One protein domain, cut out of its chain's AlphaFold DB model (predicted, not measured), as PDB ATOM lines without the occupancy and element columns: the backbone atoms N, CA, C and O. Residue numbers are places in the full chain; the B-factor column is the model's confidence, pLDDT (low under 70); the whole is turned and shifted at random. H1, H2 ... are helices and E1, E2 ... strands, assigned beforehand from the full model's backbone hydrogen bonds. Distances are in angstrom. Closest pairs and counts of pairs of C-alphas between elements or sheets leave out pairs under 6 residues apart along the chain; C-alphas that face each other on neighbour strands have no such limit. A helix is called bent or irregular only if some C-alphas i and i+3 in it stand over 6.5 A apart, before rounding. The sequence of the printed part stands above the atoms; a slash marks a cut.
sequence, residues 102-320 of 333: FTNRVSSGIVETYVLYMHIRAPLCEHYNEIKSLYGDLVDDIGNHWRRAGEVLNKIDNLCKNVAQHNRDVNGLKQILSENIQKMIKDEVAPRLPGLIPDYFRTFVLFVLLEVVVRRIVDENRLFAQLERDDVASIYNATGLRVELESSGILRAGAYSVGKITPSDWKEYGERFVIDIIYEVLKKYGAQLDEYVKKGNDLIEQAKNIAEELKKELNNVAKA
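Overview. This is residues 102 to 320 of the 333 residues of an uncharacterized protein of Candidatus Bathyarchaeota archaeon (UniProt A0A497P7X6). A long body is built along two long helices, H3 and the bent H6, whose arm H6b runs side by side with H3, opposite ways. At one end H4, H5 and the arm H6a pack together with a small sheet, E3 E4 E5, as a thicker head; the hairpin E1 E2 packs with E2 on H3, H4 and H6b near the middle, and the short H1 and H2 lie toward the other end. The printed part has 219 residues, with order E1 E2 H1 H2 H3 H4 H5 E3 E4 E5 H6, and is mostly helix; both sheets, E1 - E2 and E3 - E4 - E5, are antiparallel. It is loose, with a radius of gyration of the C-alphas of 22.4 A, and spans 74 by 37 by 27 A.

Arrangement. E1, residues 102 to 108, and E2, residues 111 to 121, are a hairpin, with N 103 and O 119 within hydrogen-bond range at 2.8 A; E2 bends by 118 degrees at residue 118. H1, residues 123 to 135, touches the hub H3, residues 147 to 189, with residues 124 to 128 alone, closest at the C-alphas of Cys 125 and Cys 160, 5.5 A. H2, residues 137 to 145, touches H3 only at the corner, the C-alphas of Gly 143 and Gly 150 being closest at 3.4 A. H4, residues 198 to 219, forms a helical hairpin with H3, at a steep tilt of 42 degrees, opposite ways; their closest C-alphas, of Gln 182 and Arg 202, are 6.2 A apart. H5, residues 229 to 238, touches H4 about perpendicular at 85 degrees, closest at the C-alphas of Val 213 and Ile 235, 6.3 A. E3, residues 243 to 245, E4, residues 251 to 253, and E5, residues 256 to 259, make a meander, each strand the antiparallel neighbour of the one before, with N 244 and O 252 at 2.9 A and N 251 and O 259 at 2.8 A. H4 is on this sheet, the C-alphas of Phe 201 and Val 258 being closest to E5 at 4.6 A. H6, residues 263 to 318, was assigned as one helix by its hydrogen bonds but is bent, C-alphas 284 and 287 being 8.1 A apart; its arm H6a, residues 263 to 284, is irregular, with C-alphas 268 and 271 7.3 A apart, and only grazes the sheet. H6b, residues 287 to 318, touches H3 at a shallow tilt of 23 degrees, opposite ways, closest at the C-alphas of Ala 149 and Glu 313, 5.3 A. Every O i to N i+4 pair is within hydrogen-bond range in H1, H3, H5 and H6b, against 4 of 5 in H2, 15 of 18 in H4 and 16 of 18 in H6a.

Along the chain. E1 begins at C-alpha 102, (17.136, -11.817, 43.228). H3 measures 61.1 A from first to last C-alpha, H4 29.9 A, H6a 30.4 A and H6b 46.3 A. H3 begins at C-alpha 147, (39.388, -30.257, 56.915), and H6b ends at C-alpha 318, (30.837, -27.286, 68.355).

Size, cuts and confidence. The two C-alphas farthest apart, of Pro 194 and Ala 320, are 74.0 A from each other. The printed part has no cut, and no link is long. Residues 107 to 114 have pLDDT under 70; the mean of the printed part is 91.5.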
ATOM      1  N   PHE A 102      17.113 -12.934  44.167       94.56
ATOM      2  CA  PHE A 102      17.136 -11.817  43.228       94.56
ATOM      3  C   PHE A 102      16.497 -10.559  43.812       94.56
ATOM      4  O   PHE A 102      15.429 -10.596  44.418       94.56
ATOM      5  N   THR A 103      17.129  -9.417  43.575       91.19
ATOM      6  CA  THR A 103      16.650  -8.105  43.999       91.19
ATOM      7  C   THR A 103      16.896  -7.066  42.909       91.19
ATOM      8  O   THR A 103      17.824  -7.178  42.111       91.19
ATOM      9  N   ASN A 104      16.067  -6.026  42.886       85.06
ATOM     10  CA  ASN A 104      16.293  -4.792  42.132       85.06
ATOM     11  C   ASN A 104      16.735  -3.629  43.039       85.06
ATOM     12  O   ASN A 104      16.832  -2.489  42.581       85.06
ATOM     13  N   ARG A 105      17.008  -3.901  44.322       79.69
ATOM     14  CA  ARG A 105      17.402  -2.906  45.325       79.69
ATOM     15  C   ARG A 105      18.758  -3.241  45.915       79.69
ATOM     16  O   ARG A 105      18.968  -4.347  46.416       79.69
ATOM     17  N   VAL A 106      19.644  -2.251  45.899       70.44
ATOM     18  CA  VAL A 106      20.928  -2.293  46.600       70.44
ATOM     19  C   VAL A 106      20.988  -1.102  47.546       70.44
ATOM     20  O   VAL A 106      20.904   0.050  47.116       70.44
ATOM     21  N   SER A 107      21.134  -1.375  48.842       59.84
ATOM     22  CA  SER A 107      21.370  -0.338  49.845       59.84
ATOM     23  C   SER A 107      22.834   0.098  49.785       59.84
ATOM     24  O   SER A 107      23.704  -0.515  50.397       59.84
ATOM     25  N   SER A 108      23.119   1.165  49.040       51.00
ATOM     26  CA  SER A 108      24.410   1.859  49.065       51.00
ATOM     27  C   SER A 108      24.270   3.177  49.837       51.00
ATOM     28  O   SER A 108      24.212   4.255  49.249       51.00
ATOM     29  N   GLY A 109      24.165   3.098  51.166       49.84
ATOM     30  CA  GLY A 109      24.003   4.281  52.021       49.84
ATOM     31  C   GLY A 109      22.582   4.862  52.005       49.84
ATOM     32  O   GLY A 109      21.619   4.124  52.187       49.84
ATOM     33  N   ILE A 110      22.457   6.185  51.840       39.19
ATOM     34  CA  ILE A 110      21.198   6.952  52.006       39.19
ATOM     35  C   ILE A 110      20.288   6.872  50.760       39.19
ATOM     36  O   ILE A 110      19.096   7.155  50.851       39.19
ATOM     37  N   VAL A 111      20.818   6.469  49.600       40.75
ATOM     38  CA  VAL A 111      20.070   6.424  48.333       40.75
ATOM     39  C   VAL A 111      19.933   4.978  47.862       40.75
ATOM     40  O   VAL A 111      20.929   4.316  47.564       40.75
ATOM     41  N   GLU A 112      18.694   4.494  47.769       51.34
ATOM     42  CA  GLU A 112      18.395   3.237  47.083       51.34
ATOM     43  C   GLU A 112      18.680   3.410  45.588       51.34
ATOM     44  O   GLU A 112      18.062   4.228  44.904       51.34
ATOM     45  N   THR A 113      19.644   2.647  45.072       61.22
ATOM     46  CA  THR A 113      19.917   2.624  43.635       61.22
ATOM     47  C   THR A 113      19.143   1.467  43.012       61.22
ATOM     48  O   THR A 113      19.370   0.310  43.366       61.22
ATOM     49  N   TYR A 114      18.252   1.769  42.066       64.62
ATOM     50  CA  TYR A 114      17.533   0.750  41.299       64.62
ATOM     51  C   TYR A 114      18.514  -0.027  40.419       64.62
ATOM     52  O   TYR A 114      19.220   0.563  39.594       64.62
ATOM     53  N   VAL A 115      18.573  -1.346  40.578       80.81
ATOM     54  CA  VAL A 115      19.346  -2.262  39.725       80.81
ATOM     55  C   VAL A 115      18.402  -3.163  38.926       80.81
ATOM     56  O   VAL A 115      17.202  -3.191  39.177       80.81
ATOM     57  N   LEU A 116      18.924  -3.870  37.923       86.31
ATOM     58  CA  LEU A 116      18.149  -4.889  37.204       86.31
ATOM     59  C   LEU A 116      17.718  -5.985  38.199       86.31
ATOM     60  O   LEU A 116      18.551  -6.383  39.017       86.31
ATOM     61  N   TYR A 117      16.469  -6.475  38.126       89.00
ATOM     62  CA  TYR A 117      15.923  -7.569  38.961       89.00
ATOM     63  C   TYR A 117      16.556  -8.939  38.625       89.00
ATOM     64  O   TYR A 117      15.906  -9.896  38.232       89.00
ATOM     65  N   MET A 118      17.878  -8.992  38.691       92.81
ATOM     66  CA  MET A 118      18.756 -10.146  38.484       92.81
ATOM     67  C   MET A 118      20.017 -10.024  39.352       92.81
ATOM     68  O   MET A 118      20.903 -10.879  39.304       92.81
ATOM     69  N   HIS A 119      20.125  -8.940  40.128       93.94
ATOM     70  CA  HIS A 119      21.165  -8.771  41.123       93.94
ATOM     71  C   HIS A 119      20.899  -9.734  42.275       93.94
ATOM     72  O   HIS A 119      19.774  -9.833  42.759       93.94
ATOM     73  N   ILE A 120      21.926 -10.437  42.726       94.81
ATOM     74  CA  ILE A 120      21.810 -11.413  43.803       94.81
ATOM     75  C   ILE A 120      22.203 -10.739  45.107       94.81
ATOM     76  O   ILE A 120      23.345 -10.296  45.261       94.81
ATOM     77  N   ARG A 121      21.287 -10.728  46.072       93.06
ATOM     78  CA  ARG A 121      21.651 -10.511  47.469       93.06
ATOM     79  C   ARG A 121      21.990 -11.859  48.091       93.06
ATOM     80  O   ARG A 121      21.191 -12.789  48.019       93.06
ATOM     81  N   ALA A 122      23.178 -11.969  48.680       93.25
ATOM     82  CA  ALA A 122      23.681 -13.210  49.267       93.25
ATOM     83  C   ALA A 122      24.047 -13.001  50.749       93.25
ATOM     84  O   ALA A 122      25.219 -12.759  51.055       93.25
ATOM     85  N   PRO A 123      23.081 -13.139  51.680       92.19
ATOM     86  CA  PRO A 123      23.317 -12.977  53.120       92.19
ATOM     87  C   PRO A 123      24.453 -13.857  53.658       92.19
ATOM     88  O   PRO A 123      25.245 -13.417  54.488       92.19
ATOM     89  N   LEU A 124      24.614 -15.074  53.121       92.81
ATOM     90  CA  LEU A 124      25.733 -15.965  53.453       92.81
ATOM     91  C   LEU A 124      27.102 -15.291  53.241       92.81
ATOM     92  O   LEU A 124      27.994 -15.434  54.076       92.81
ATOM     93  N   CYS A 125      27.258 -14.531  52.157       93.69
ATOM     94  CA  CYS A 125      28.493 -13.814  51.852       93.69
ATOM     95  C   CYS A 125      28.704 -12.597  52.746       93.69
ATOM     96  O   CYS A 125      29.824 -12.362  53.198       93.69
ATOM     97  N   GLU A 126      27.637 -11.848  53.035       91.50
ATOM     98  CA  GLU A 126      27.675 -10.729  53.982       91.50
ATOM     99  C   GLU A 126      28.152 -11.220  55.360       91.50
ATOM    100  O   GLU A 126      29.127 -10.708  55.911       91.50
ATOM    101  N   HIS A 127      27.535 -12.288  55.869       92.12
ATOM    102  CA  HIS A 127      27.867 -12.871  57.166       92.12
ATOM    103  C   HIS A 127      29.261 -13.500  57.204       92.12
ATOM    104  O   HIS A 127      29.974 -13.327  58.192       92.12
ATOM    105  N   TYR A 128      29.673 -14.198  56.142       92.56
ATOM    106  CA  TYR A 128      31.022 -14.756  56.044       92.56
ATOM    107  C   TYR A 128      32.091 -13.664  56.115       92.56
ATOM    108  O   TYR A 128      33.021 -13.776  56.914       92.56
ATOM    109  N   ASN A 129      31.940 -12.589  55.339       91.81
ATOM    110  CA  ASN A 129      32.899 -11.486  55.327       91.81
ATOM    111  C   ASN A 129      32.954 -10.757  56.674       91.81
ATOM    112  O   ASN A 129      34.041 -10.428  57.148       91.81
ATOM    113  N   GLU A 130      31.806 -10.553  57.322       91.94
ATOM    114  CA  GLU A 130      31.740  -9.946  58.653       91.94
ATOM    115  C   GLU A 130      32.471 -10.799  59.703       91.94
ATOM    116  O   GLU A 130      33.294 -10.290  60.463       91.94
ATOM    117  N   ILE A 131      32.226 -12.114  59.720       91.88
ATOM    118  CA  ILE A 131      32.878 -13.039  60.658       91.88
ATOM    119  C   ILE A 131      34.380 -13.127  60.370       91.88
ATOM    120  O   ILE A 131      35.185 -13.055  61.297       91.88
ATOM    121  N   LYS A 132      34.778 -13.220  59.097       92.19
ATOM    122  CA  LYS A 132      36.190 -13.221  58.691       92.19
ATOM    123  C   LYS A 132      36.902 -11.938  59.117       92.19
ATOM    124  O   LYS A 132      38.020 -12.008  59.616       92.19
ATOM    125  N   SER A 133      36.245 -10.783  59.002       91.88
ATOM    126  CA  SER A 133      36.789  -9.507  59.475       91.88
ATOM    127  C   SER A 133      36.915  -9.435  61.000       91.88
ATOM    128  O   SER A 133      37.846  -8.803  61.491       91.88
ATOM    129  N   LEU A 134      35.984 -10.035  61.751       92.12
ATOM    130  CA  LEU A 134      35.966  -9.968  63.215       92.12
ATOM    131  C   LEU A 134      36.949 -10.951  63.868       92.12
ATOM    132  O   LEU A 134      37.579 -10.621  64.871       92.12
ATOM    133  N   TYR A 135      37.062 -12.159  63.315       89.12
ATOM    134  CA  TYR A 135      37.813 -13.260  63.926       89.12
ATOM    135  C   TYR A 135      39.133 -13.590  63.215       89.12
ATOM    136  O   TYR A 135      39.954 -14.307  63.790       89.12
ATOM    137  N   GLY A 136      39.362 -13.060  62.008       88.00
ATOM    138  CA  GLY A 136      40.616 -13.203  61.264       88.00
ATOM    139  C   GLY A 136      41.057 -14.660  61.118       88.00
ATOM    140  O   GLY A 136      40.265 -15.525  60.739       88.00
ATOM    141  N   ASP A 137      42.311 -14.924  61.489       86.88
ATOM    142  CA  ASP A 137      42.975 -16.230  61.392       86.88
ATOM    143  C   ASP A 137      42.222 -17.369  62.110       86.88
ATOM    144  O   ASP A 137      42.397 -18.534  61.756       86.88
ATOM    145  N   LEU A 138      41.345 -17.077  63.083       87.88
ATOM    146  CA  LEU A 138      40.546 -18.118  63.744       87.88
ATOM    147  C   LEU A 138      39.564 -18.807  62.784       87.88
ATOM    148  O   LEU A 138      39.221 -19.970  62.996       87.88
ATOM    149  N   VAL A 139      39.113 -18.119  61.730       90.50
ATOM    150  CA  VAL A 139      38.278 -18.730  60.682       90.50
ATOM    151  C   VAL A 139      39.093 -19.745  59.883       90.50
ATOM    152  O   VAL A 139      38.620 -20.853  59.630       90.50
ATOM    153  N   ASP A 140      40.337 -19.405  59.549       86.31
ATOM    154  CA  ASP A 140      41.245 -20.304  58.833       86.31
ATOM    155  C   ASP A 140      41.654 -21.497  59.713       86.31
ATOM    156  O   ASP A 140      41.768 -22.632  59.236       86.31
ATOM    157  N   ASP A 141      41.788 -21.280  61.025       86.00
ATOM    158  CA  ASP A 141      42.093 -22.336  61.988       86.00
ATOM    159  C   ASP A 141      40.979 -23.381  62.118       86.00
ATOM    160  O   ASP A 141      41.284 -24.557  62.342       86.00
ATOM    161  N   ILE A 142      39.708 -23.024  61.887       88.06
ATOM    162  CA  ILE A 142      38.639 -24.027  61.750       88.06
ATOM    163  C   ILE A 142      38.989 -25.007  60.624       88.06
ATOM    164  O   ILE A 142      38.891 -26.216  60.813       88.06
ATOM    165  N   GLY A 143      39.449 -24.514  59.471       85.75
ATOM    166  CA  GLY A 143      39.846 -25.365  58.348       85.75
ATOM    167  C   GLY A 143      41.091 -26.213  58.624       85.75
ATOM    168  O   GLY A 143      41.175 -27.355  58.162       85.75
ATOM    169  N   ASN A 144      42.032 -25.694  59.417       84.31
ATOM    170  CA  ASN A 144      43.240 -26.421  59.822       84.31
ATOM    171  C   ASN A 144      42.935 -27.615  60.737       84.31
ATOM    172  O   ASN A 144      43.605 -28.647  60.652       84.31
ATOM    173  N   HIS A 145      41.925 -27.479  61.599       83.44
ATOM    174  CA  HIS A 145      41.517 -28.512  62.550       83.44
ATOM    175  C   HIS A 145      40.437 -29.447  61.995       83.44
ATOM    176  O   HIS A 145      40.483 -30.657  62.221       83.44
ATOM    177  N   TRP A 146      39.502 -28.917  61.209       89.06
ATOM    178  CA  TRP A 146      38.413 -29.658  60.580       89.06
ATOM    179  C   TRP A 146      38.451 -29.448  59.070       89.06
ATOM    180  O   TRP A 146      37.803 -28.556  58.523       89.06
ATOM    181  N   ARG A 147      39.183 -30.330  58.374       88.75
ATOM    182  CA  ARG A 147      39.388 -30.257  56.915       88.75
ATOM    183  C   ARG A 147      38.089 -30.047  56.133       88.75
ATOM    184  O   ARG A 147      38.061 -29.232  55.221       88.75
ATOM    185  N   ARG A 148      37.017 -30.764  56.495       91.94
ATOM    186  CA  ARG A 148      35.702 -30.634  55.845       91.94
ATOM    187  C   ARG A 148      35.106 -29.240  56.027       91.94
ATOM    188  O   ARG A 148      34.700 -28.643  55.042       91.94
ATOM    189  N   ALA A 149      35.139 -28.678  57.235       92.06
ATOM    190  CA  ALA A 149      34.708 -27.300  57.464       92.06
ATOM    191  C   ALA A 149      35.538 -26.305  56.630       92.06
ATOM    192  O   ALA A 149      34.976 -25.408  56.010       92.06
ATOM    193  N   GLY A 150      36.857 -26.511  56.534       91.81
ATOM    194  CA  GLY A 150      37.735 -25.715  55.668       91.81
ATOM    195  C   GLY A 150      37.374 -25.795  54.181       91.81
ATOM    196  O   GLY A 150      37.346 -24.776  53.496       91.81
ATOM    197  N   GLU A 151      37.042 -26.987  53.675       94.56
ATOM    198  CA  GLU A 151      36.547 -27.169  52.302       94.56
ATOM    199  C   GLU A 151      35.271 -26.360  52.055       94.56
ATOM    200  O   GLU A 151      35.170 -25.683  51.033       94.56
ATOM    201  N   VAL A 152      34.325 -26.377  52.996       95.81
ATOM    202  CA  VAL A 152      33.076 -25.615  52.878       95.81
ATOM    203  C   VAL A 152      33.325 -24.107  52.949       95.81
ATOM    204  O   VAL A 152      32.784 -23.365  52.134       95.81
ATOM    205  N   LEU A 153      34.192 -23.640  53.852       94.12
ATOM    206  CA  LEU A 153      34.576 -22.224  53.934       94.12
ATOM    207  C   LEU A 153      35.222 -21.734  52.625       94.12
ATOM    208  O   LEU A 153      34.926 -20.631  52.170       94.12
ATOM    209  N   ASN A 154      36.028 -22.570  51.967       94.56
ATOM    210  CA  ASN A 154      36.582 -22.263  50.646       94.56
ATOM    211  C   ASN A 154      35.504 -22.217  49.549       94.56
ATOM    212  O   ASN A 154      35.577 -21.375  48.653       94.56
ATOM    213  N   LYS A 155      34.483 -23.088  49.610       96.69
ATOM    214  CA  LYS A 155      33.322 -23.000  48.705       96.69
ATOM    215  C   LYS A 155      32.586 -21.669  48.881       96.69
ATOM    216  O   LYS A 155      32.200 -21.078  47.876       96.69
ATOM    217  N   ILE A 156      32.440 -21.174  50.115       95.44
ATOM    218  CA  ILE A 156      31.835 -19.858  50.389       95.44
ATOM    219  C   ILE A 156      32.662 -18.739  49.758       95.44
ATOM    220  O   ILE A 156      32.105 -17.907  49.051       95.44
ATOM    221  N   ASP A 157      33.984 -18.733  49.943       94.12
ATOM    222  CA  ASP A 157      34.858 -17.706  49.358       94.12
ATOM    223  C   ASP A 157      34.722 -17.642  47.821       94.12
ATOM    224  O   ASP A 157      34.561 -16.565  47.240       94.12
ATOM    225  N   ASN A 158      34.678 -18.806  47.162       97.31
ATOM    226  CA  ASN A 158      34.447 -18.906  45.718       97.31
ATOM    227  C   ASN A 158      33.038 -18.453  45.309       97.31
ATOM    228  O   ASN A 158      32.896 -17.697  44.347       97.31
ATOM    229  N   LEU A 159      32.003 -18.869  46.044       97.31
ATOM    230  CA  LEU A 159      30.627 -18.423  45.820       97.31
ATOM    231  C   LEU A 159      30.537 -16.894  45.880       97.31
ATOM    232  O   LEU A 159      29.965 -16.282  44.982       97.31
ATOM    233  N   CYS A 160      31.142 -16.265  46.888       96.44
ATOM    234  CA  CYS A 160      31.082 -14.817  47.062       96.44
ATOM    235  C   CYS A 160      31.788 -14.058  45.938       96.44
ATOM    236  O   CYS A 160      31.273 -13.041  45.470       96.44
ATOM    237  N   LYS A 161      32.914 -14.577  45.434       97.50
ATOM    238  CA  LYS A 161      33.569 -14.045  44.226       97.50
ATOM    239  C   LYS A 161      32.672 -14.168  42.993       97.50
ATOM    240  O   LYS A 161      32.553 -13.208  42.232       97.50
ATOM    241  N   ASN A 162      32.009 -15.310  42.815       98.19
ATOM    242  CA  ASN A 162      31.128 -15.555  41.673       98.19
ATOM    243  C   ASN A 162      29.866 -14.683  41.709       98.19
ATOM    244  O   ASN A 162      29.492 -14.122  40.682       98.19
ATOM    245  N   VAL A 163      29.252 -14.511  42.884       97.12
ATOM    246  CA  VAL A 163      28.126 -13.587  43.097       97.12
ATOM    247  C   VAL A 163      28.552 -12.147  42.809       97.12
ATOM    248  O   VAL A 163      27.864 -11.438  42.080       97.12
ATOM    249  N   ALA A 164      29.716 -11.719  43.308       95.81
ATOM    250  CA  ALA A 164      30.236 -10.383  43.027       95.81
ATOM    251  C   ALA A 164      30.501 -10.167  41.526       95.81
ATOM    252  O   ALA A 164      30.207  -9.095  40.999       95.81
ATOM    253  N   GLN A 165      31.028 -11.174  40.820       97.88
ATOM    254  CA  GLN A 165      31.205 -11.110  39.369       97.88
ATOM    255  C   GLN A 165      29.861 -11.011  38.643       97.88
ATOM    256  O   GLN A 165      29.673 -10.082  37.865       97.88
ATOM    257  N   HIS A 166      28.917 -11.901  38.951       97.19
ATOM    258  CA  HIS A 166      27.568 -11.885  38.384       97.19
ATOM    259  C   HIS A 166      26.892 -10.521  38.558       97.19
ATOM    260  O   HIS A 166      26.390  -9.942  37.601       97.19
ATOM    261  N   ASN A 167      26.957  -9.949  39.761       95.25
ATOM    262  CA  ASN A 167      26.369  -8.644  40.051       95.25
ATOM    263  C   ASN A 167      27.039  -7.494  39.280       95.25
ATOM    264  O   ASN A 167      26.357  -6.535  38.910       95.25
ATOM    265  N   ARG A 168      28.353  -7.576  39.015       95.00
ATOM    266  CA  ARG A 168      29.052  -6.627  38.131       95.00
ATOM    267  C   ARG A 168      28.584  -6.765  36.686       95.00
ATOM    268  O   ARG A 168      28.297  -5.746  36.061       95.00
ATOM    269  N   ASP A 169      28.457  -7.993  36.195       95.81
ATOM    270  CA  ASP A 169      28.010  -8.290  34.830       95.81
ATOM    271  C   ASP A 169      26.572  -7.788  34.595       95.81
ATOM    272  O   ASP A 169      26.302  -7.074  33.628       95.81
ATOM    273  N   VAL A 170      25.666  -8.059  35.542       94.19
ATOM    274  CA  VAL A 170      24.279  -7.561  35.554       94.19
ATOM    275  C   VAL A 170      24.227  -6.029  35.540       94.19
ATOM    276  O   VAL A 170      23.415  -5.436  34.824       94.19
ATOM    277  N   ASN A 171      25.100  -5.360  36.298       92.44
ATOM    278  CA  ASN A 171      25.170  -3.900  36.286       92.44
ATOM    279  C   ASN A 171      25.701  -3.349  34.950       92.44
ATOM    280  O   ASN A 171      25.208  -2.326  34.477       92.44
ATOM    281  N   GLY A 172      26.655  -4.039  34.319       93.62
ATOM    282  CA  GLY A 172      27.110  -3.722  32.964       93.62
ATOM    283  C   GLY A 172      25.981  -3.857  31.940       93.62
ATOM    284  O   GLY A 172      25.752  -2.943  31.147       93.62
ATOM    285  N   LEU A 173      25.195  -4.937  32.014       93.94
ATOM    286  CA  LEU A 173      24.030  -5.111  31.143       93.94
ATOM    287  C   LEU A 173      23.007  -3.988  31.347       93.94
ATOM    288  O   LEU A 173      22.547  -3.405  30.370       93.94
ATOM    289  N   LYS A 174      22.697  -3.606  32.591       92.62
ATOM    290  CA  LYS A 174      21.803  -2.468  32.878       92.62
ATOM    291  C   LYS A 174      22.249  -1.186  32.157       92.62
ATOM    292  O   LYS A 174      21.401  -0.471  31.620       92.62
ATOM    293  N   GLN A 175      23.547  -0.879  32.157       93.06
ATOM    294  CA  GLN A 175      24.081   0.299  31.462       93.06
ATOM    295  C   GLN A 175      23.827   0.209  29.954       93.06
ATOM    296  O   GLN A 175      23.260   1.138  29.381       93.06
ATOM    297  N   ILE A 176      24.114  -0.946  29.350       94.81
ATOM    298  CA  ILE A 176      23.858  -1.212  27.927       94.81
ATOM    299  C   ILE A 176      22.367  -1.048  27.592       94.81
ATOM    300  O   ILE A 176      22.023  -0.365  26.625       94.81
ATOM    301  N   LEU A 177      21.461  -1.635  28.383       94.19
ATOM    302  CA  LEU A 177      20.011  -1.506  28.169       94.19
ATOM    303  C   LEU A 177      19.587  -0.032  28.237       94.19
ATOM    304  O   LEU A 177      18.868   0.455  27.367       94.19
ATOM    305  N   SER A 178      20.092   0.702  29.229       94.06
ATOM    306  CA  SER A 178      19.812   2.126  29.402       94.06
ATOM    307  C   SER A 178      20.288   2.987  28.230       94.06
ATOM    308  O   SER A 178      19.579   3.915  27.842       94.06
ATOM    309  N   GLU A 179      21.472   2.724  27.683       94.81
ATOM    310  CA  GLU A 179      22.004   3.452  26.526       94.81
ATOM    311  C   GLU A 179      21.173   3.189  25.263       94.81
ATOM    312  O   GLU A 179      20.825   4.129  24.548       94.81
ATOM    313  N   ASN A 180      20.777   1.932  25.020       95.38
ATOM    314  CA  ASN A 180      19.906   1.589  23.891       95.38
ATOM    315  C   ASN A 180      18.526   2.250  24.019       95.38
ATOM    316  O   ASN A 180      18.037   2.827  23.050       95.38
ATOM    317  N   ILE A 181      17.924   2.226  25.214       96.19
ATOM    318  CA  ILE A 181      16.652   2.913  25.486       96.19
ATOM    319  C   ILE A 181      16.786   4.408  25.219       96.19
ATOM    320  O   ILE A 181      15.951   4.988  24.531       96.19
ATOM    321  N   GLN A 182      17.848   5.040  25.726       95.94
ATOM    322  CA  GLN A 182      18.070   6.467  25.506       95.94
ATOM    323  C   GLN A 182      18.184   6.799  24.017       95.94
ATOM    324  O   GLN A 182      17.634   7.811  23.579       95.94
ATOM    325  N   LYS A 183      18.878   5.954  23.251       95.94
ATOM    326  CA  LYS A 183      19.021   6.119  21.808       95.94
ATOM    327  C   LYS A 183      17.670   6.034  21.094       95.94
ATOM    328  O   LYS A 183      17.314   6.976  20.401       95.94
ATOM    329  N   MET A 184      16.882   4.983  21.329       96.69
ATOM    330  CA  MET A 184      15.556   4.837  20.703       96.69
ATOM    331  C   MET A 184      14.608   5.981  21.083       96.69
ATOM    332  O   MET A 184      13.876   6.495  20.240       96.69
ATOM    333  N   ILE A 185      14.650   6.445  22.337       96.25
ATOM    334  CA  ILE A 185      13.839   7.591  22.762       96.25
ATOM    335  C   ILE A 185      14.215   8.849  21.973       96.25
ATOM    336  O   ILE A 185      13.324   9.560  21.515       96.25
ATOM    337  N   LYS A 186      15.512   9.137  21.815       94.69
ATOM    338  CA  LYS A 186      15.986  10.332  21.100       94.69
ATOM    339  C   LYS A 186      15.742  10.252  19.596       94.69
ATOM    340  O   LYS A 186      15.274  11.229  19.018       94.69
ATOM    341  N   ASP A 187      16.047   9.108  18.996       93.62
ATOM    342  CA  ASP A 187      16.099   8.952  17.542       93.62
ATOM    343  C   ASP A 187      14.713   8.639  16.947       93.62
ATOM    344  O   ASP A 187      14.421   9.045  15.823       93.62
ATOM    345  N   GLU A 188      13.839   7.951  17.692       92.38
ATOM    346  CA  GLU A 188      12.586   7.402  17.150       92.38
ATOM    347  C   GLU A 188      11.326   7.961  17.820       92.38
ATOM    348  O   GLU A 188      10.344   8.243  17.129       92.38
ATOM    349  N   VAL A 189      11.335   8.142  19.146       93.88
ATOM    350  CA  VAL A 189      10.122   8.513  19.902       93.88
ATOM    351  C   VAL A 189       9.947  10.022  20.034       93.88
ATOM    352  O   VAL A 189       8.877  10.539  19.720       93.88
ATOM    353  N   ALA A 190      10.980  10.750  20.463       92.19
ATOM    354  CA  ALA A 190      10.907  12.197  20.674       92.19
ATOM    355  C   ALA A 190      10.448  12.983  19.427       92.19
ATOM    356  O   ALA A 190       9.637  13.895  19.588       92.19
ATOM    357  N   PRO A 191      10.856  12.628  18.188       92.69
ATOM    358  CA  PRO A 191      10.343  13.289  16.985       92.69
ATOM    359  C   PRO A 191       8.851  13.038  16.716       92.69
ATOM    360  O   PRO A 191       8.232  13.793  15.970       92.69
ATOM    361  N   ARG A 192       8.278  11.967  17.279       92.44
ATOM    362  CA  ARG A 192       6.914  11.491  16.999       92.44
ATOM    363  C   ARG A 192       5.926  11.751  18.135       92.44
ATOM    364  O   ARG A 192       4.730  11.582  17.926       92.44
ATOM    365  N   LEU A 193       6.405  12.154  19.311       92.50
ATOM    366  CA  LEU A 193       5.579  12.460  20.476       92.50
ATOM    367  C   LEU A 193       5.897  13.875  20.993       92.50
ATOM    368  O   LEU A 193       6.743  14.038  21.876       92.50
ATOM    369  N   PRO A 194       5.254  14.915  20.427       88.56
ATOM    370  CA  PRO A 194       5.493  16.299  20.820       88.56
ATOM    371  C   PRO A 194       5.282  16.528  22.321       88.56
ATOM    372  O   PRO A 194       4.365  15.986  22.932       88.56
ATOM    373  N   GLY A 195       6.149  17.343  22.923       91.12
ATOM    374  CA  GLY A 195       6.090  17.658  24.353       91.12
ATOM    375  C   GLY A 195       6.744  16.621  25.274       91.12
ATOM    376  O   GLY A 195       6.897  16.895  26.465       91.12
ATOM    377  N   LEU A 196       7.196  15.477  24.749       94.00
ATOM    378  CA  LEU A 196       8.025  14.515  25.479       94.00
ATOM    379  C   LEU A 196       9.294  15.176  26.027       94.00
ATOM    380  O   LEU A 196       9.988  15.901  25.314       94.00
ATOM    381  N   ILE A 197       9.643  14.865  27.276       94.06
ATOM    382  CA  ILE A 197      10.958  15.193  27.835       94.06
ATOM    383  C   ILE A 197      11.771  13.890  27.866       94.06
ATOM    384  O   ILE A 197      11.477  13.026  28.698       94.06
ATOM    385  N   PRO A 198      12.782  13.710  26.988       93.50
ATOM    386  CA  PRO A 198      13.465  12.426  26.809       93.50
ATOM    387  C   PRO A 198      14.021  11.811  28.094       93.50
ATOM    388  O   PRO A 198      13.870  10.612  28.310       93.50
ATOM    389  N   ASP A 199      14.629  12.613  28.970       92.00
ATOM    390  CA  ASP A 199      15.219  12.102  30.213       92.00
ATOM    391  C   ASP A 199      14.156  11.652  31.227       92.00
ATOM    392  O   ASP A 199      14.350  10.665  31.939       92.00
ATOM    393  N   TYR A 200      13.007  12.330  31.265       93.75
ATOM    394  CA  TYR A 200      11.880  11.955  32.119       93.75
ATOM    395  C   TYR A 200      11.249  10.650  31.633       93.75
ATOM    396  O   TYR A 200      11.098   9.697  32.398       93.75
ATOM    397  N   PHE A 201      10.992  10.568  30.328       94.94
ATOM    398  CA  PHE A 201      10.460   9.363  29.709       94.94
ATOM    399  C   PHE A 201      11.420   8.176  29.815       94.94
ATOM    400  O   PHE A 201      10.989   7.066  30.115       94.94
ATOM    401  N   ARG A 202      12.732   8.396  29.668       94.88
ATOM    402  CA  ARG A 202      13.750   7.360  29.886       94.88
ATOM    403  C   ARG A 202      13.674   6.793  31.296       94.88
ATOM    404  O   ARG A 202      13.712   5.576  31.446       94.88
ATOM    405  N   THR A 203      13.580   7.647  32.314       92.44
ATOM    406  CA  THR A 203      13.443   7.200  33.707       92.44
ATOM    407  C   THR A 203      12.198   6.336  33.890       92.44
ATOM    408  O   THR A 203      12.286   5.269  34.495       92.44
ATOM    409  N   PHE A 204      11.065   6.751  33.319       94.25
ATOM    410  CA  PHE A 204       9.828   5.974  33.355       94.25
ATOM    411  C   PHE A 204       9.971   4.608  32.664       94.25
ATOM    412  O   PHE A 204       9.679   3.577  33.266       94.25
ATOM    413  N   VAL A 205      10.486   4.576  31.434       95.44
ATOM    414  CA  VAL A 205      10.685   3.331  30.673       95.44
ATOM    415  C   VAL A 205      11.659   2.391  31.385       95.44
ATOM    416  O   VAL A 205      11.422   1.187  31.442       95.44
ATOM    417  N   LEU A 206      12.734   2.924  31.975       92.25
ATOM    418  CA  LEU A 206      13.674   2.137  32.771       92.25
ATOM    419  C   LEU A 206      13.019   1.547  34.018       92.25
ATOM    420  O   LEU A 206      13.279   0.392  34.330       92.25
ATOM    421  N   PHE A 207      12.167   2.299  34.714       91.25
ATOM    422  CA  PHE A 207      11.397   1.757  35.832       91.25
ATOM    423  C   PHE A 207      10.522   0.580  35.377       91.25
ATOM    424  O   PHE A 207      10.621  -0.512  35.937       91.25
ATOM    425  N   VAL A 208       9.737   0.767  34.310       93.88
ATOM    426  CA  VAL A 208       8.866  -0.288  33.773       93.88
ATOM    427  C   VAL A 208       9.685  -1.515  33.362       93.88
ATOM    428  O   VAL A 208       9.345  -2.633  33.741       93.88
ATOM    429  N   LEU A 209      10.797  -1.338  32.647       93.94
ATOM    430  CA  LEU A 209      11.656  -2.455  32.256       93.94
ATOM    431  C   LEU A 209      12.240  -3.183  33.475       93.94
ATOM    432  O   LEU A 209      12.093  -4.397  33.592       93.94
ATOM    433  N   LEU A 210      12.942  -2.454  34.349       89.19
ATOM    434  CA  LEU A 210      13.811  -3.040  35.372       89.19
ATOM    435  C   LEU A 210      13.036  -3.595  36.572       89.19
ATOM    436  O   LEU A 210      13.474  -4.584  37.161       89.19
ATOM    437  N   GLU A 211      11.922  -2.965  36.953       85.00
ATOM    438  CA  GLU A 211      11.162  -3.310  38.162       85.00
ATOM    439  C   GLU A 211       9.864  -4.059  37.876       85.00
ATOM    440  O   GLU A 211       9.466  -4.894  38.688       85.00
ATOM    441  N   VAL A 212       9.219  -3.802  36.736       92.06
ATOM    442  CA  VAL A 212       7.947  -4.448  36.399       92.06
ATOM    443  C   VAL A 212       8.186  -5.642  35.485       92.06
ATOM    444  O   VAL A 212       7.929  -6.781  35.871       92.06
ATOM    445  N   VAL A 213       8.684  -5.391  34.274       94.94
ATOM    446  CA  VAL A 213       8.703  -6.393  33.204       94.94
ATOM    447  C   VAL A 213       9.713  -7.491  33.503       94.94
ATOM    448  O   VAL A 213       9.327  -8.653  33.617       94.94
ATOM    449  N   VAL A 214      10.985  -7.134  33.715       94.88
ATOM    450  CA  VAL A 214      12.049  -8.107  34.018       94.88
ATOM    451  C   VAL A 214      11.702  -8.930  35.250       94.88
ATOM    452  O   VAL A 214      11.818 -10.151  35.217       94.88
ATOM    453  N   ARG A 215      11.218  -8.278  36.312       94.31
ATOM    454  CA  ARG A 215      10.808  -8.967  37.533       94.31
ATOM    455  C   ARG A 215       9.732 -10.007  37.277       94.31
ATOM    456  O   ARG A 215       9.890 -11.147  37.691       94.31
ATOM    457  N   ARG A 216       8.665  -9.624  36.575       94.81
ATOM    458  CA  ARG A 216       7.549 -10.526  36.296       94.81
ATOM    459  C   ARG A 216       8.000 -11.760  35.518       94.81
ATOM    460  O   ARG A 216       7.598 -12.863  35.861       94.81
ATOM    461  N   ILE A 217       8.861 -11.576  34.519       95.19
ATOM    462  CA  ILE A 217       9.400 -12.667  33.694       95.19
ATOM    463  C   ILE A 217      10.247 -13.628  34.539       95.19
ATOM    464  O   ILE A 217      10.080 -14.842  34.426       95.19
ATOM    465  N   VAL A 218      11.113 -13.091  35.408       95.06
ATOM    466  CA  VAL A 218      11.949 -13.889  36.322       95.06
ATOM    467  C   VAL A 218      11.090 -14.651  37.332       95.06
ATOM    468  O   VAL A 218      11.273 -15.856  37.489       95.06
ATOM    469  N   ASP A 219      10.130 -13.980  37.974       93.12
ATOM    470  CA  ASP A 219       9.238 -14.577  38.978       93.12
ATOM    471  C   ASP A 219       8.348 -15.681  38.371       93.12
ATOM    472  O   ASP A 219       8.074 -16.691  39.017       93.12
ATOM    473  N   GLU A 220       7.921 -15.520  37.113       94.69
ATOM    474  CA  GLU A 220       7.157 -16.527  36.359       94.69
ATOM    475  C   GLU A 220       8.040 -17.607  35.704       94.69
ATOM    476  O   GLU A 220       7.513 -18.513  35.058       94.69
ATOM    477  N   ASN A 221       9.368 -17.532  35.861       92.88
ATOM    478  CA  ASN A 221      10.346 -18.445  35.261       92.88
ATOM    479  C   ASN A 221      10.186 -18.596  33.734       92.88
ATOM    480  O   ASN A 221      10.265 -19.694  33.176       92.88
ATOM    481  N   ARG A 222       9.922 -17.477  33.054       95.44
ATOM    482  CA  ARG A 222       9.778 -17.396  31.595       95.44
ATOM    483  C   ARG A 222      11.102 -17.004  30.944       95.44
ATOM    484  O   ARG A 222      11.942 -16.366  31.571       95.44
ATOM    485  N   LEU A 223      11.263 -17.354  29.668       95.56
ATOM    486  CA  LEU A 223      12.454 -17.010  28.890       95.56
ATOM    487  C   LEU A 223      12.263 -15.688  28.148       95.56
ATOM    488  O   LEU A 223      11.328 -15.546  27.361       95.56
ATOM    489  N   PHE A 224      13.184 -14.749  28.350       96.44
ATOM    490  CA  PHE A 224      13.219 -13.456  27.674       96.44
ATOM    491  C   PHE A 224      13.324 -13.605  26.158       96.44
ATOM    492  O   PHE A 224      12.657 -12.877  25.426       96.44
ATOM    493  N   ALA A 225      14.123 -14.562  25.677       93.75
ATOM    494  CA  ALA A 225      14.306 -14.804  24.246       93.75
ATOM    495  C   ALA A 225      13.038 -15.298  23.525       93.75
ATOM    496  O   ALA A 225      13.005 -15.303  22.296       93.75
ATOM    497  N   GLN A 226      12.015 -15.732  24.268       94.75
ATOM    498  CA  GLN A 226      10.757 -16.257  23.726       94.75
ATOM    499  C   GLN A 226       9.590 -15.277  23.861       94.75
ATOM    500  O   GLN A 226       8.471 -15.624  23.499       94.75
ATOM    501  N   LEU A 227       9.826 -14.080  24.403       94.19
ATOM    502  CA  LEU A 227       8.759 -13.113  24.616       94.19
ATOM    503  C   LEU A 227       8.287 -12.512  23.303       94.19
ATOM    504  O   LEU A 227       9.078 -12.062  22.467       94.19
ATOM    505  N   GLU A 228       6.974 -12.425  23.180       96.00
ATOM    506  CA  GLU A 228       6.319 -11.658  22.143       96.00
ATOM    507  C   GLU A 228       6.000 -10.247  22.642       96.00
ATOM    508  O   GLU A 228       6.004  -9.935  23.835       96.00
ATOM    509  N   ARG A 229       5.713  -9.350  21.702       96.69
ATOM    510  CA  ARG A 229       5.350  -7.969  22.025       96.69
ATOM    511  C   ARG A 229       4.101  -7.902  22.913       96.69
ATOM    512  O   ARG A 229       4.032  -7.068  23.816       96.69
ATOM    513  N   ASP A 230       3.145  -8.796  22.679       96.81
ATOM    514  CA  ASP A 230       1.891  -8.854  23.430       96.81
ATOM    515  C   ASP A 230       2.097  -9.319  24.878       96.81
ATOM    516  O   ASP A 230       1.358  -8.890  25.767       96.81
ATOM    517  N   ASP A 231       3.155 -10.089  25.157       95.44
ATOM    518  CA  ASP A 231       3.549 -10.415  26.528       95.44
ATOM    519  C   ASP A 231       3.954  -9.157  27.299       95.44
ATOM    520  O   ASP A 231       3.491  -8.921  28.416       95.44
ATOM    521  N   VAL A 232       4.789  -8.315  26.681       96.31
ATOM    522  CA  VAL A 232       5.230  -7.041  27.265       96.31
ATOM    523  C   VAL A 232       4.036  -6.111  27.475       96.31
ATOM    524  O   VAL A 232       3.914  -5.503  28.540       96.31
ATOM    525  N   ALA A 233       3.132  -6.032  26.494       96.75
ATOM    526  CA  ALA A 233       1.911  -5.241  26.593       96.75
ATOM    527  C   ALA A 233       1.011  -5.713  27.745       96.75
ATOM    528  O   ALA A 233       0.531  -4.896  28.528       96.75
ATOM    529  N   SER A 234       0.817  -7.027  27.885       96.38
ATOM    530  CA  SER A 234       0.024  -7.622  28.963       96.38
ATOM    531  C   SER A 234       0.601  -7.287  30.342       96.38
ATOM    532  O   SER A 234      -0.122  -6.793  31.212       96.38
ATOM    533  N   ILE A 235       1.917  -7.457  30.525       96.00
ATOM    534  CA  ILE A 235       2.597  -7.132  31.788       96.00
ATOM    535  C   ILE A 235       2.501  -5.633  32.094       96.00
ATOM    536  O   ILE A 235       2.205  -5.259  33.229       96.00
ATOM    537  N   TYR A 236       2.712  -4.774  31.091       94.88
ATOM    538  CA  TYR A 236       2.566  -3.326  31.236       94.88
ATOM    539  C   TYR A 236       1.143  -2.945  31.658       94.88
ATOM    540  O   TYR A 236       0.965  -2.242  32.647       94.88
ATOM    541  N   ASN A 237       0.120  -3.457  30.975       93.44
ATOM    542  CA  ASN A 237      -1.278  -3.128  31.259       93.44
ATOM    543  C   ASN A 237      -1.728  -3.624  32.641       93.44
ATOM    544  O   ASN A 237      -2.494  -2.942  33.323       93.44
ATOM    545  N   ALA A 238      -1.208  -4.769  33.096       93.00
ATOM    546  CA  ALA A 238      -1.491  -5.312  34.424       93.00
ATOM    547  C   ALA A 238      -1.019  -4.402  35.575       93.00
ATOM    548  O   ALA A 238      -1.484  -4.556  36.703       93.00
ATOM    549  N   THR A 239      -0.130  -3.435  35.311       88.56
ATOM    550  CA  THR A 239       0.294  -2.453  36.322       88.56
ATOM    551  C   THR A 239      -0.813  -1.485  36.734       88.56
ATOM    552  O   THR A 239      -0.752  -0.937  37.834       88.56
ATOM    553  N   GLY A 240      -1.802  -1.239  35.864       86.56
ATOM    554  CA  GLY A 240      -2.867  -0.265  36.114       86.56
ATOM    555  C   GLY A 240      -2.356   1.158  36.378       86.56
ATOM    556  O   GLY A 240      -2.971   1.889  37.160       86.56
ATOM    557  N   LEU A 241      -1.215   1.540  35.787       88.62
ATOM    558  CA  LEU A 241      -0.615   2.862  35.979       88.62
ATOM    559  C   LEU A 241      -1.610   3.968  35.611       88.62
ATOM    560  O   LEU A 241      -2.105   4.048  34.489       88.62
ATOM    561  N   ARG A 242      -1.888   4.849  36.575       89.19
ATOM    562  CA  ARG A 242      -2.752   6.012  36.356       89.19
ATOM    563  C   ARG A 242      -2.001   7.085  35.586       89.19
ATOM    564  O   ARG A 242      -0.843   7.363  35.890       89.19
ATOM    565  N   VAL A 243      -2.681   7.698  34.627       91.69
ATOM    566  CA  VAL A 243      -2.156   8.816  33.846       91.69
ATOM    567  C   VAL A 243      -2.881  10.083  34.275       91.69
ATOM    568  O   VAL A 243      -4.105  10.159  34.183       91.69
ATOM    569  N   GLU A 244      -2.130  11.064  34.766       93.25
ATOM    570  CA  GLU A 244      -2.668  12.302  35.332       93.25
ATOM    571  C   GLU A 244      -1.938  13.513  34.746       93.25
ATOM    572  O   GLU A 244      -0.723  13.486  34.548       93.25
ATOM    573  N   LEU A 245      -2.679  14.584  34.454       94.00
ATOM    574  CA  LEU A 245      -2.106  15.851  34.008       94.00
ATOM    575  C   LEU A 245      -1.976  16.783  35.214       94.00
ATOM    576  O   LEU A 245      -2.974  17.142  35.837       94.00
ATOM    577  N   GLU A 246      -0.749  17.174  35.547       91.88
ATOM    578  CA  GLU A 246      -0.507  18.127  36.627       91.88
ATOM    579  C   GLU A 246      -0.968  19.541  36.247       91.88
ATOM    580  O   GLU A 246      -1.043  19.905  35.073       91.88
ATOM    581  N   SER A 247      -1.174  20.397  37.255       88.50
ATOM    582  CA  SER A 247      -1.459  21.827  37.055       88.50
ATOM    583  C   SER A 247      -0.358  22.565  36.281       88.50
ATOM    584  O   SER A 247      -0.619  23.593  35.662       88.50
ATOM    585  N   SER A 248       0.863  22.022  36.273       88.50
ATOM    586  CA  SER A 248       2.015  22.490  35.490       88.50
ATOM    587  C   SER A 248       1.907  22.191  33.984       88.50
ATOM    588  O   SER A 248       2.749  22.645  33.203       88.50
ATOM    589  N   GLY A 249       0.905  21.408  33.566       89.88
ATOM    590  CA  GLY A 249       0.764  20.884  32.208       89.88
ATOM    591  C   GLY A 249       1.704  19.714  31.895       89.88
ATOM    592  O   GLY A 249       1.827  19.334  30.733       89.88
ATOM    593  N   ILE A 250       2.394  19.159  32.899       93.94
ATOM    594  CA  ILE A 250       3.219  17.954  32.762       93.94
ATOM    595  C   ILE A 250       2.348  16.723  33.005       93.94
ATOM    596  O   ILE A 250       1.649  16.621  34.011       93.94
ATOM    597  N   LEU A 251       2.419  15.768  32.084       95.50
ATOM    598  CA  LEU A 251       1.788  14.468  32.213       95.50
ATOM    599  C   LEU A 251       2.624  13.557  33.117       95.50
ATOM    600  O   LEU A 251       3.855  13.481  32.985       95.50
ATOM    601  N   ARG A 252       1.939  12.832  34.001       94.12
ATOM    602  CA  ARG A 252       2.497  11.785  34.851       94.12
ATOM    603  C   ARG A 252       1.894  10.433  34.526       94.12
ATOM    604  O   ARG A 252       0.684  10.324  34.381       94.12
ATOM    605  N   ALA A 253       2.746   9.415  34.470       91.00
ATOM    606  CA  ALA A 253       2.373   8.009  34.404       91.00
ATOM    607  C   ALA A 253       2.809   7.333  35.715       91.00
ATOM    608  O   ALA A 253       3.999   7.135  35.984       91.00
ATOM    609  N   GLY A 254       1.838   7.050  36.584       89.56
ATOM    610  CA  GLY A 254       2.078   6.690  37.978       89.56
ATOM    611  C   GLY A 254       2.855   7.789  38.708       89.56
ATOM    612  O   GLY A 254       2.469   8.956  38.719       89.56
ATOM    613  N   ALA A 255       3.987   7.427  39.311       88.56
ATOM    614  CA  ALA A 255       4.820   8.382  40.036       88.56
ATOM    615  C   ALA A 255       5.714   9.253  39.132       88.56
ATOM    616  O   ALA A 255       6.285  10.221  39.634       88.56
ATOM    617  N   TYR A 256       5.822   8.956  37.832       92.19
ATOM    618  CA  TYR A 256       6.846   9.521  36.951       92.19
ATOM    619  C   TYR A 256       6.288  10.577  36.004       92.19
ATOM    620  O   TYR A 256       5.314  10.331  35.298       92.19
ATOM    621  N   SER A 257       6.945  11.732  35.930       93.00
ATOM    622  CA  SER A 257       6.731  12.696  34.849       93.00
ATOM    623  C   SER A 257       7.224  12.114  33.525       93.00
ATOM    624  O   SER A 257       8.248  11.437  33.498       93.00
ATOM    625  N   VAL A 258       6.524  12.401  32.425       92.44
ATOM    626  CA  VAL A 258       6.919  11.948  31.075       92.44
ATOM    627  C   VAL A 258       7.064  13.096  30.068       92.44
ATOM    628  O   VAL A 258       7.786  12.969  29.082       92.44
ATOM    629  N   GLY A 259       6.469  14.258  30.343       93.62
ATOM    630  CA  GLY A 259       6.603  15.464  29.518       93.62
ATOM    631  C   GLY A 259       5.305  16.258  29.433       93.62
ATOM    632  O   GLY A 259       4.314  15.904  30.059       93.62
ATOM    633  N   LYS A 260       5.296  17.333  28.645       94.81
ATOM    634  CA  LYS A 260       4.105  18.138  28.328       94.81
ATOM    635  C   LYS A 260       3.299  17.495  27.193       94.81
ATOM    636  O   LYS A 260       3.150  18.078  26.125       94.81
ATOM    637  N   ILE A 261       2.851  16.264  27.417       93.94
ATOM    638  CA  ILE A 261       2.106  15.446  26.453       93.94
ATOM    639  C   ILE A 261       0.625  15.503  26.825       93.94
ATOM    640  O   ILE A 261       0.286  15.475  28.010       93.94
ATOM    641  N   THR A 262      -0.273  15.575  25.844       91.31
ATOM    642  CA  THR A 262      -1.708  15.520  26.145       91.31
ATOM    643  C   THR A 262      -2.119  14.096  26.559       91.31
ATOM    644  O   THR A 262      -1.554  13.121  26.058       91.31
ATOM    645  N   PRO A 263      -3.122  13.914  27.442       91.44
ATOM    646  CA  PRO A 263      -3.609  12.576  27.786       91.44
ATOM    647  C   PRO A 263      -4.086  11.758  26.573       91.44
ATOM    648  O   PRO A 263      -3.947  10.536  26.569       91.44
ATOM    649  N   SER A 264      -4.622  12.414  25.535       91.00
ATOM    650  CA  SER A 264      -5.011  11.763  24.279       91.00
ATOM    651  C   SER A 264      -3.805  11.232  23.507       91.00
ATOM    652  O   SER A 264      -3.804  10.056  23.153       91.00
ATOM    653  N   ASP A 265      -2.756  12.042  23.329       92.81
ATOM    654  CA  ASP A 265      -1.546  11.617  22.606       92.81
ATOM    655  C   ASP A 265      -0.815  10.497  23.356       92.81
ATOM    656  O   ASP A 265      -0.263   9.577  22.753       92.81
ATOM    657  N   TRP A 266      -0.834  10.537  24.691       94.19
ATOM    658  CA  TRP A 266      -0.292   9.456  25.508       94.19
ATOM    659  C   TRP A 266      -1.035   8.138  25.290       94.19
ATOM    660  O   TRP A 266      -0.402   7.102  25.089       94.19
ATOM    661  N   LYS A 267      -2.369   8.185  25.302       90.56
ATOM    662  CA  LYS A 267      -3.212   7.006  25.100       90.56
ATOM    663  C   LYS A 267      -3.073   6.433  23.688       90.56
ATOM    664  O   LYS A 267      -3.118   5.222  23.512       90.56
ATOM    665  N   GLU A 268      -2.925   7.288  22.681       90.19
ATOM    666  CA  GLU A 268      -2.815   6.858  21.285       90.19
ATOM    667  C   GLU A 268      -1.404   6.359  20.929       90.19
ATOM    668  O   GLU A 268      -1.251   5.378  20.195       90.19
ATOM    669  N   TYR A 269      -0.363   6.998  21.474       93.12
ATOM    670  CA  TYR A 269       1.025   6.770  21.063       93.12
ATOM    671  C   TYR A 269       1.973   6.433  22.216       93.12
ATOM    672  O   TYR A 269       2.820   5.551  22.070       93.12
ATOM    673  N   GLY A 270       1.855   7.126  23.350       92.31
ATOM    674  CA  GLY A 270       2.779   7.028  24.485       92.31
ATOM    675  C   GLY A 270       2.948   5.607  25.021       92.31
ATOM    676  O   GLY A 270       4.069   5.098  25.063       92.31
ATOM    677  N   GLU A 271       1.845   4.938  25.362       93.75
ATOM    678  CA  GLU A 271       1.868   3.557  25.879       93.75
ATOM    679  C   GLU A 271       2.482   2.583  24.869       93.75
ATOM    680  O   GLU A 271       3.317   1.744  25.216       93.75
ATOM    681  N   ARG A 272       2.128   2.750  23.588       95.56
ATOM    682  CA  ARG A 272       2.667   1.939  22.497       95.56
ATOM    683  C   ARG A 272       4.185   2.071  22.410       95.56
ATOM    684  O   ARG A 272       4.865   1.053  22.338       95.56
ATOM    685  N   PHE A 273       4.719   3.291  22.493       96.38
ATOM    686  CA  PHE A 273       6.165   3.519  22.466       96.38
ATOM    687  C   PHE A 273       6.895   2.890  23.656       96.38
ATOM    688  O   PHE A 273       7.995   2.372  23.477       96.38
ATOM    689  N   VAL A 274       6.303   2.899  24.855       96.62
ATOM    690  CA  VAL A 274       6.887   2.233  26.034       96.62
ATOM    691  C   VAL A 274       7.014   0.732  25.784       96.62
ATOM    692  O   VAL A 274       8.088   0.163  25.981       96.62
ATOM    693  N   ILE A 275       5.930   0.107  25.318       97.50
ATOM    694  CA  ILE A 275       5.880  -1.326  25.013       97.50
ATOM    695  C   ILE A 275       6.888  -1.676  23.913       97.50
ATOM    696  O   ILE A 275       7.657  -2.620  24.081       97.50
ATOM    697  N   ASP A 276       6.923  -0.898  22.829       97.50
ATOM    698  CA  ASP A 276       7.810  -1.132  21.684       97.50
ATOM    699  C   ASP A 276       9.285  -1.046  22.091       97.50
ATOM    700  O   ASP A 276      10.062  -1.950  21.790       97.50
ATOM    701  N   ILE A 277       9.664  -0.008  22.844       97.75
ATOM    702  CA  ILE A 277      11.033   0.156  23.352       97.75
ATOM    703  C   ILE A 277      11.449  -1.047  24.204       97.75
ATOM    704  O   ILE A 277      12.546  -1.585  24.034       97.75
ATOM    705  N   ILE A 278      10.596  -1.451  25.148       97.12
ATOM    706  CA  ILE A 278      10.901  -2.564  26.049       97.12
ATOM    707  C   ILE A 278      11.024  -3.859  25.252       97.12
ATOM    708  O   ILE A 278      11.999  -4.586  25.434       97.12
ATOM    709  N   TYR A 279      10.078  -4.126  24.353       97.81
ATOM    710  CA  TYR A 279      10.092  -5.313  23.511       97.81
ATOM    711  C   TYR A 279      11.361  -5.394  22.659       97.81
ATOM    712  O   TYR A 279      12.041  -6.416  22.694       97.81
ATOM    713  N   GLU A 280      11.744  -4.326  21.958       97.06
ATOM    714  CA  GLU A 280      12.937  -4.335  21.101       97.06
ATOM    715  C   GLU A 280      14.229  -4.539  21.905       97.06
ATOM    716  O   GLU A 280      15.126  -5.281  21.494       97.06
ATOM    717  N   VAL A 281      14.317  -3.953  23.101       95.81
ATOM    718  CA  VAL A 281      15.456  -4.162  24.007       95.81
ATOM    719  C   VAL A 281      15.507  -5.600  24.515       95.81
ATOM    720  O   VAL A 281      16.572  -6.220  24.483       95.81
ATOM    721  N   LEU A 282      14.377  -6.154  24.954       95.50
ATOM    722  CA  LEU A 282      14.308  -7.536  25.430       95.50
ATOM    723  C   LEU A 282      14.571  -8.537  24.308       95.50
ATOM    724  O   LEU A 282      15.309  -9.489  24.515       95.50
ATOM    725  N   LYS A 283      14.063  -8.295  23.102       96.38
ATOM    726  CA  LYS A 283      14.332  -9.123  21.923       96.38
ATOM    727  C   LYS A 283      15.818  -9.140  21.573       96.38
ATOM    728  O   LYS A 283      16.377 -10.195  21.286       96.38
ATOM    729  N   LYS A 284      16.475  -7.978  21.630       96.75
ATOM    730  CA  LYS A 284      17.904  -7.843  21.321       96.75
ATOM    731  C   LYS A 284      18.809  -8.515  22.357       96.75
ATOM    732  O   LYS A 284      19.829  -9.084  21.980       96.75
ATOM    733  N   TYR A 285      18.456  -8.441  23.641       96.62
ATOM    734  CA  TYR A 285      19.293  -8.926  24.751       96.62
ATOM    735  C   TYR A 285      18.734 -10.167  25.464       96.62
ATOM    736  O   TYR A 285      19.285 -10.589  26.479       96.62
ATOM    737  N   GLY A 286      17.671 -10.780  24.938       96.25
ATOM    738  CA  GLY A 286      16.893 -11.815  25.623       96.25
ATOM    739  C   GLY A 286      17.712 -13.042  25.999       96.25
ATOM    740  O   GLY A 286      17.718 -13.435  27.158       96.25
ATOM    741  N   ALA A 287      18.506 -13.571  25.066       96.81
ATOM    742  CA  ALA A 287      19.371 -14.718  25.345       96.81
ATOM    743  C   ALA A 287      20.400 -14.433  26.455       96.81
ATOM    744  O   ALA A 287      20.693 -15.299  27.276       96.81
ATOM    745  N   GLN A 288      20.926 -13.205  26.510       96.56
ATOM    746  CA  GLN A 288      21.876 -12.800  27.544       96.56
ATOM    747  C   GLN A 288      21.188 -12.629  28.909       96.56
ATOM    748  O   GLN A 288      21.746 -13.005  29.937       96.56
ATOM    749  N   LEU A 289      19.969 -12.084  28.924       96.38
ATOM    750  CA  LEU A 289      19.133 -12.001  30.124       96.38
ATOM    751  C   LEU A 289      18.809 -13.403  30.664       96.38
ATOM    752  O   LEU A 289      18.984 -13.640  31.858       96.38
ATOM    753  N   ASP A 290      18.433 -14.341  29.791       97.62
ATOM    754  CA  ASP A 290      18.176 -15.743  30.147       97.62
ATOM    755  C   ASP A 290      19.411 -16.417  30.764       97.62
ATOM    756  O   ASP A 290      19.311 -17.110  31.781       97.62
ATOM    757  N   GLU A 291      20.599 -16.180  30.197       97.31
ATOM    758  CA  GLU A 291      21.859 -16.689  30.745       97.31
ATOM    759  C   GLU A 291      22.125 -16.152  32.159       97.31
ATOM    760  O   GLU A 291      22.495 -16.921  33.051       97.31
ATOM    761  N   TYR A 292      21.889 -14.857  32.398       96.88
ATOM    762  CA  TYR A 292      22.052 -14.271  33.729       96.88
ATOM    763  C   TYR A 292      21.039 -14.811  34.738       96.88
ATOM    764  O   TYR A 292      21.426 -15.086  35.875       96.88
ATOM    765  N   VAL A 293      19.777 -15.025  34.356       97.00
ATOM    766  CA  VAL A 293      18.798 -15.673  35.250       97.00
ATOM    767  C   VAL A 293      19.255 -17.074  35.611       97.00
ATOM    768  O   VAL A 293      19.289 -17.422  36.790       97.00
ATOM    769  N   LYS A 294      19.661 -17.869  34.617       97.75
ATOM    770  CA  LYS A 294      20.131 -19.237  34.839       97.75
ATOM    771  C   LYS A 294      21.337 -19.267  35.778       97.75
ATOM    772  O   LYS A 294      21.290 -19.926  36.813       97.75
ATOM    773  N   LYS A 295      22.384 -18.499  35.460       97.75
ATOM    774  CA  LYS A 295      23.589 -18.382  36.293       97.75
ATOM    775  C   LYS A 295      23.246 -17.904  37.703       97.75
ATOM    776  O   LYS A 295      23.817 -18.394  38.674       97.75
ATOM    777  N   GLY A 296      22.313 -16.964  37.829       97.38
ATOM    778  CA  GLY A 296      21.889 -16.453  39.123       97.38
ATOM    779  C   GLY A 296      21.133 -17.480  39.963       97.38
ATOM    780  O   GLY A 296      21.453 -17.639  41.138       97.38
ATOM    781  N   ASN A 297      20.215 -18.235  39.357       97.56
ATOM    782  CA  ASN A 297      19.527 -19.349  40.008       97.56
ATOM    783  C   ASN A 297      20.515 -20.430  40.468       97.56
ATOM    784  O   ASN A 297      20.436 -20.881  41.610       97.56
ATOM    785  N   ASP A 298      21.496 -20.779  39.630       98.00
ATOM    786  CA  ASP A 298      22.546 -21.739  39.986       98.00
ATOM    787  C   ASP A 298      23.358 -21.261  41.203       98.00
ATOM    788  O   ASP A 298      23.675 -22.051  42.094       98.00
ATOM    789  N   LEU A 299      23.684 -19.965  41.277       98.25
ATOM    790  CA  LEU A 299      24.395 -19.373  42.416       98.25
ATOM    791  C   LEU A 299      23.533 -19.325  43.686       98.25
ATOM    792  O   LEU A 299      24.046 -19.591  44.775       98.25
ATOM    793  N   ILE A 300      22.243 -19.008  43.563       96.94
ATOM    794  CA  ILE A 300      21.292 -19.004  44.684       96.94
ATOM    795  C   ILE A 300      21.160 -20.414  45.276       96.94
ATOM    796  O   ILE A 300      21.262 -20.593  46.493       96.94
ATOM    797  N   GLU A 301      21.014 -21.429  44.425       96.69
ATOM    798  CA  GLU A 301      20.907 -22.820  44.866       96.69
ATOM    799  C   GLU A 301      22.233 -23.331  45.454       96.69
ATOM    800  O   GLU A 301      22.248 -24.010  46.483       96.69
ATOM    801  N   GLN A 302      23.379 -22.949  44.880       96.50
ATOM    802  CA  GLN A 302      24.687 -23.226  45.483       96.50
ATOM    803  C   GLN A 302      24.818 -22.605  46.878       96.50
ATOM    804  O   GLN A 302      25.296 -23.275  47.793       96.50
ATOM    805  N   ALA A 303      24.371 -21.359  47.067       96.06
ATOM    806  CA  ALA A 303      24.412 -20.689  48.364       96.06
ATOM    807  C   ALA A 303      23.626 -21.461  49.429       96.06
ATOM    808  O   ALA A 303      24.129 -21.676  50.533       96.06
ATOM    809  N   LYS A 304      22.427 -21.934  49.079       94.44
ATOM    810  CA  LYS A 304      21.590 -22.759  49.954       94.44
ATOM    811  C   LYS A 304      22.281 -24.072  50.334       94.44
ATOM    812  O   LYS A 304      22.370 -24.400  51.515       94.44
ATOM    813  N   ASN A 305      22.825 -24.789  49.353       95.12
ATOM    814  CA  ASN A 305      23.503 -26.066  49.589       95.12
ATOM    815  C   ASN A 305      24.765 -25.910  50.453       95.12
ATOM    816  O   ASN A 305      24.992 -26.693  51.375       95.12
ATOM    817  N   ILE A 306      25.557 -24.866  50.200       95.62
ATOM    818  CA  ILE A 306      26.756 -24.556  50.987       95.62
ATOM    819  C   ILE A 306      26.385 -24.158  52.422       95.62
ATOM    820  O   ILE A 306      27.078 -24.563  53.354       95.62
ATOM    821  N   ALA A 307      25.299 -23.403  52.627       93.31
ATOM    822  CA  ALA A 307      24.837 -23.025  53.963       93.31
ATOM    823  C   ALA A 307      24.461 -24.251  54.814       93.31
ATOM    824  O   ALA A 307      24.878 -24.347  55.971       93.31
ATOM    825  N   GLU A 308      23.736 -25.214  54.237       92.44
ATOM    826  CA  GLU A 308      23.378 -26.464  54.918       92.44
ATOM    827  C   GLU A 308      24.605 -27.342  55.212       92.44
ATOM    828  O   GLU A 308      24.748 -27.877  56.318       92.44
ATOM    829  N   GLU A 309      25.542 -27.446  54.261       94.50
ATOM    830  CA  GLU A 309      26.807 -28.162  54.467       94.50
ATOM    831  C   GLU A 309      27.629 -27.511  55.591       94.50
ATOM    832  O   GLU A 309      28.108 -28.202  56.494       94.50
ATOM    833  N   LEU A 310      27.724 -26.175  55.603       93.44
ATOM    834  CA  LEU A 310      28.450 -25.438  56.634       93.44
ATOM    835  C   LEU A 310      27.814 -25.657  58.005       93.44
ATOM    836  O   LEU A 310      28.518 -25.952  58.966       93.44
ATOM    837  N   LYS A 311      26.485 -25.574  58.104       91.88
ATOM    838  CA  LYS A 311      25.750 -25.811  59.353       91.88
ATOM    839  C   LYS A 311      26.031 -27.200  59.924       91.88
ATOM    840  O   LYS A 311      26.233 -27.350  61.132       91.88
ATOM    841  N   LYS A 312      26.079 -28.227  59.071       92.25
ATOM    842  CA  LYS A 312      26.428 -29.592  59.481       92.25
ATOM    843  C   LYS A 312      27.859 -29.674  60.012       92.25
ATOM    844  O   LYS A 312      28.072 -30.238  61.084       92.25
ATOM    845  N   GLU A 313      28.822 -29.098  59.299       92.94
ATOM    846  CA  GLU A 313      30.228 -29.159  59.705       92.94
ATOM    847  C   GLU A 313      30.510 -28.330  60.966       92.94
ATOM    848  O   GLU A 313      31.210 -28.798  61.861       92.94
ATOM    849  N   LEU A 314      29.893 -27.159  61.125       90.25
ATOM    850  CA  LEU A 314      30.022 -26.345  62.338       90.25
ATOM    851  C   LEU A 314      29.410 -27.016  63.571       90.25
ATOM    852  O   LEU A 314      29.961 -26.903  64.665       90.25
ATOM    853  N   ASN A 315      28.330 -27.785  63.413       87.69
ATOM    854  CA  ASN A 315      27.806 -28.612  64.501       87.69
ATOM    855  C   ASN A 315      28.811 -29.684  64.956       87.69
ATOM    856  O   ASN A 315      28.850 -30.021  66.142       87.69
ATOM    857  N   ASN A 316      29.634 -30.214  64.045       85.25
ATOM    858  CA  ASN A 316      30.706 -31.148  64.399       85.25
ATOM    859  C   ASN A 316      31.829 -30.439  65.164       85.25
ATOM    860  O   ASN A 316      32.330 -30.987  66.145       85.25
ATOM    861  N   VAL A 317      32.179 -29.213  64.753       85.44
ATOM    862  CA  VAL A 317      33.137 -28.348  65.463       85.44
ATOM    863  C   VAL A 317      32.654 -28.079  66.889       85.44
ATOM    864  O   VAL A 317      33.370 -28.366  67.842       85.44
ATOM    865  N   ALA A 318      31.406 -27.633  67.053       82.81
ATOM    866  CA  ALA A 318      30.837 -27.286  68.355       82.81
ATOM    867  C   ALA A 318      30.741 -28.481  69.324       82.81
ATOM    868  O   ALA A 318      30.857 -28.318  70.538       82.81
ATOM    869  N   LYS A 319      30.533 -29.699  68.804       83.12
ATOM    870  CA  LYS A 319      30.494 -30.939  69.603       83.12
ATOM    871  C   LYS A 319      31.883 -31.506  69.908       83.12
ATOM    872  O   LYS A 319      31.986 -32.471  70.673       83.12
ATOM    873  N   ALA A 320      32.943 -30.960  69.312       79.88
ATOM    874  CA  ALA A 320      34.289 -31.469  69.497       79.88
ATOM    875  C   ALA A 320      34.755 -31.238  70.941       79.88
ATOM    876  O   ALA A 320      34.880 -30.111  71.415       79.88
TER     877      ALA A 320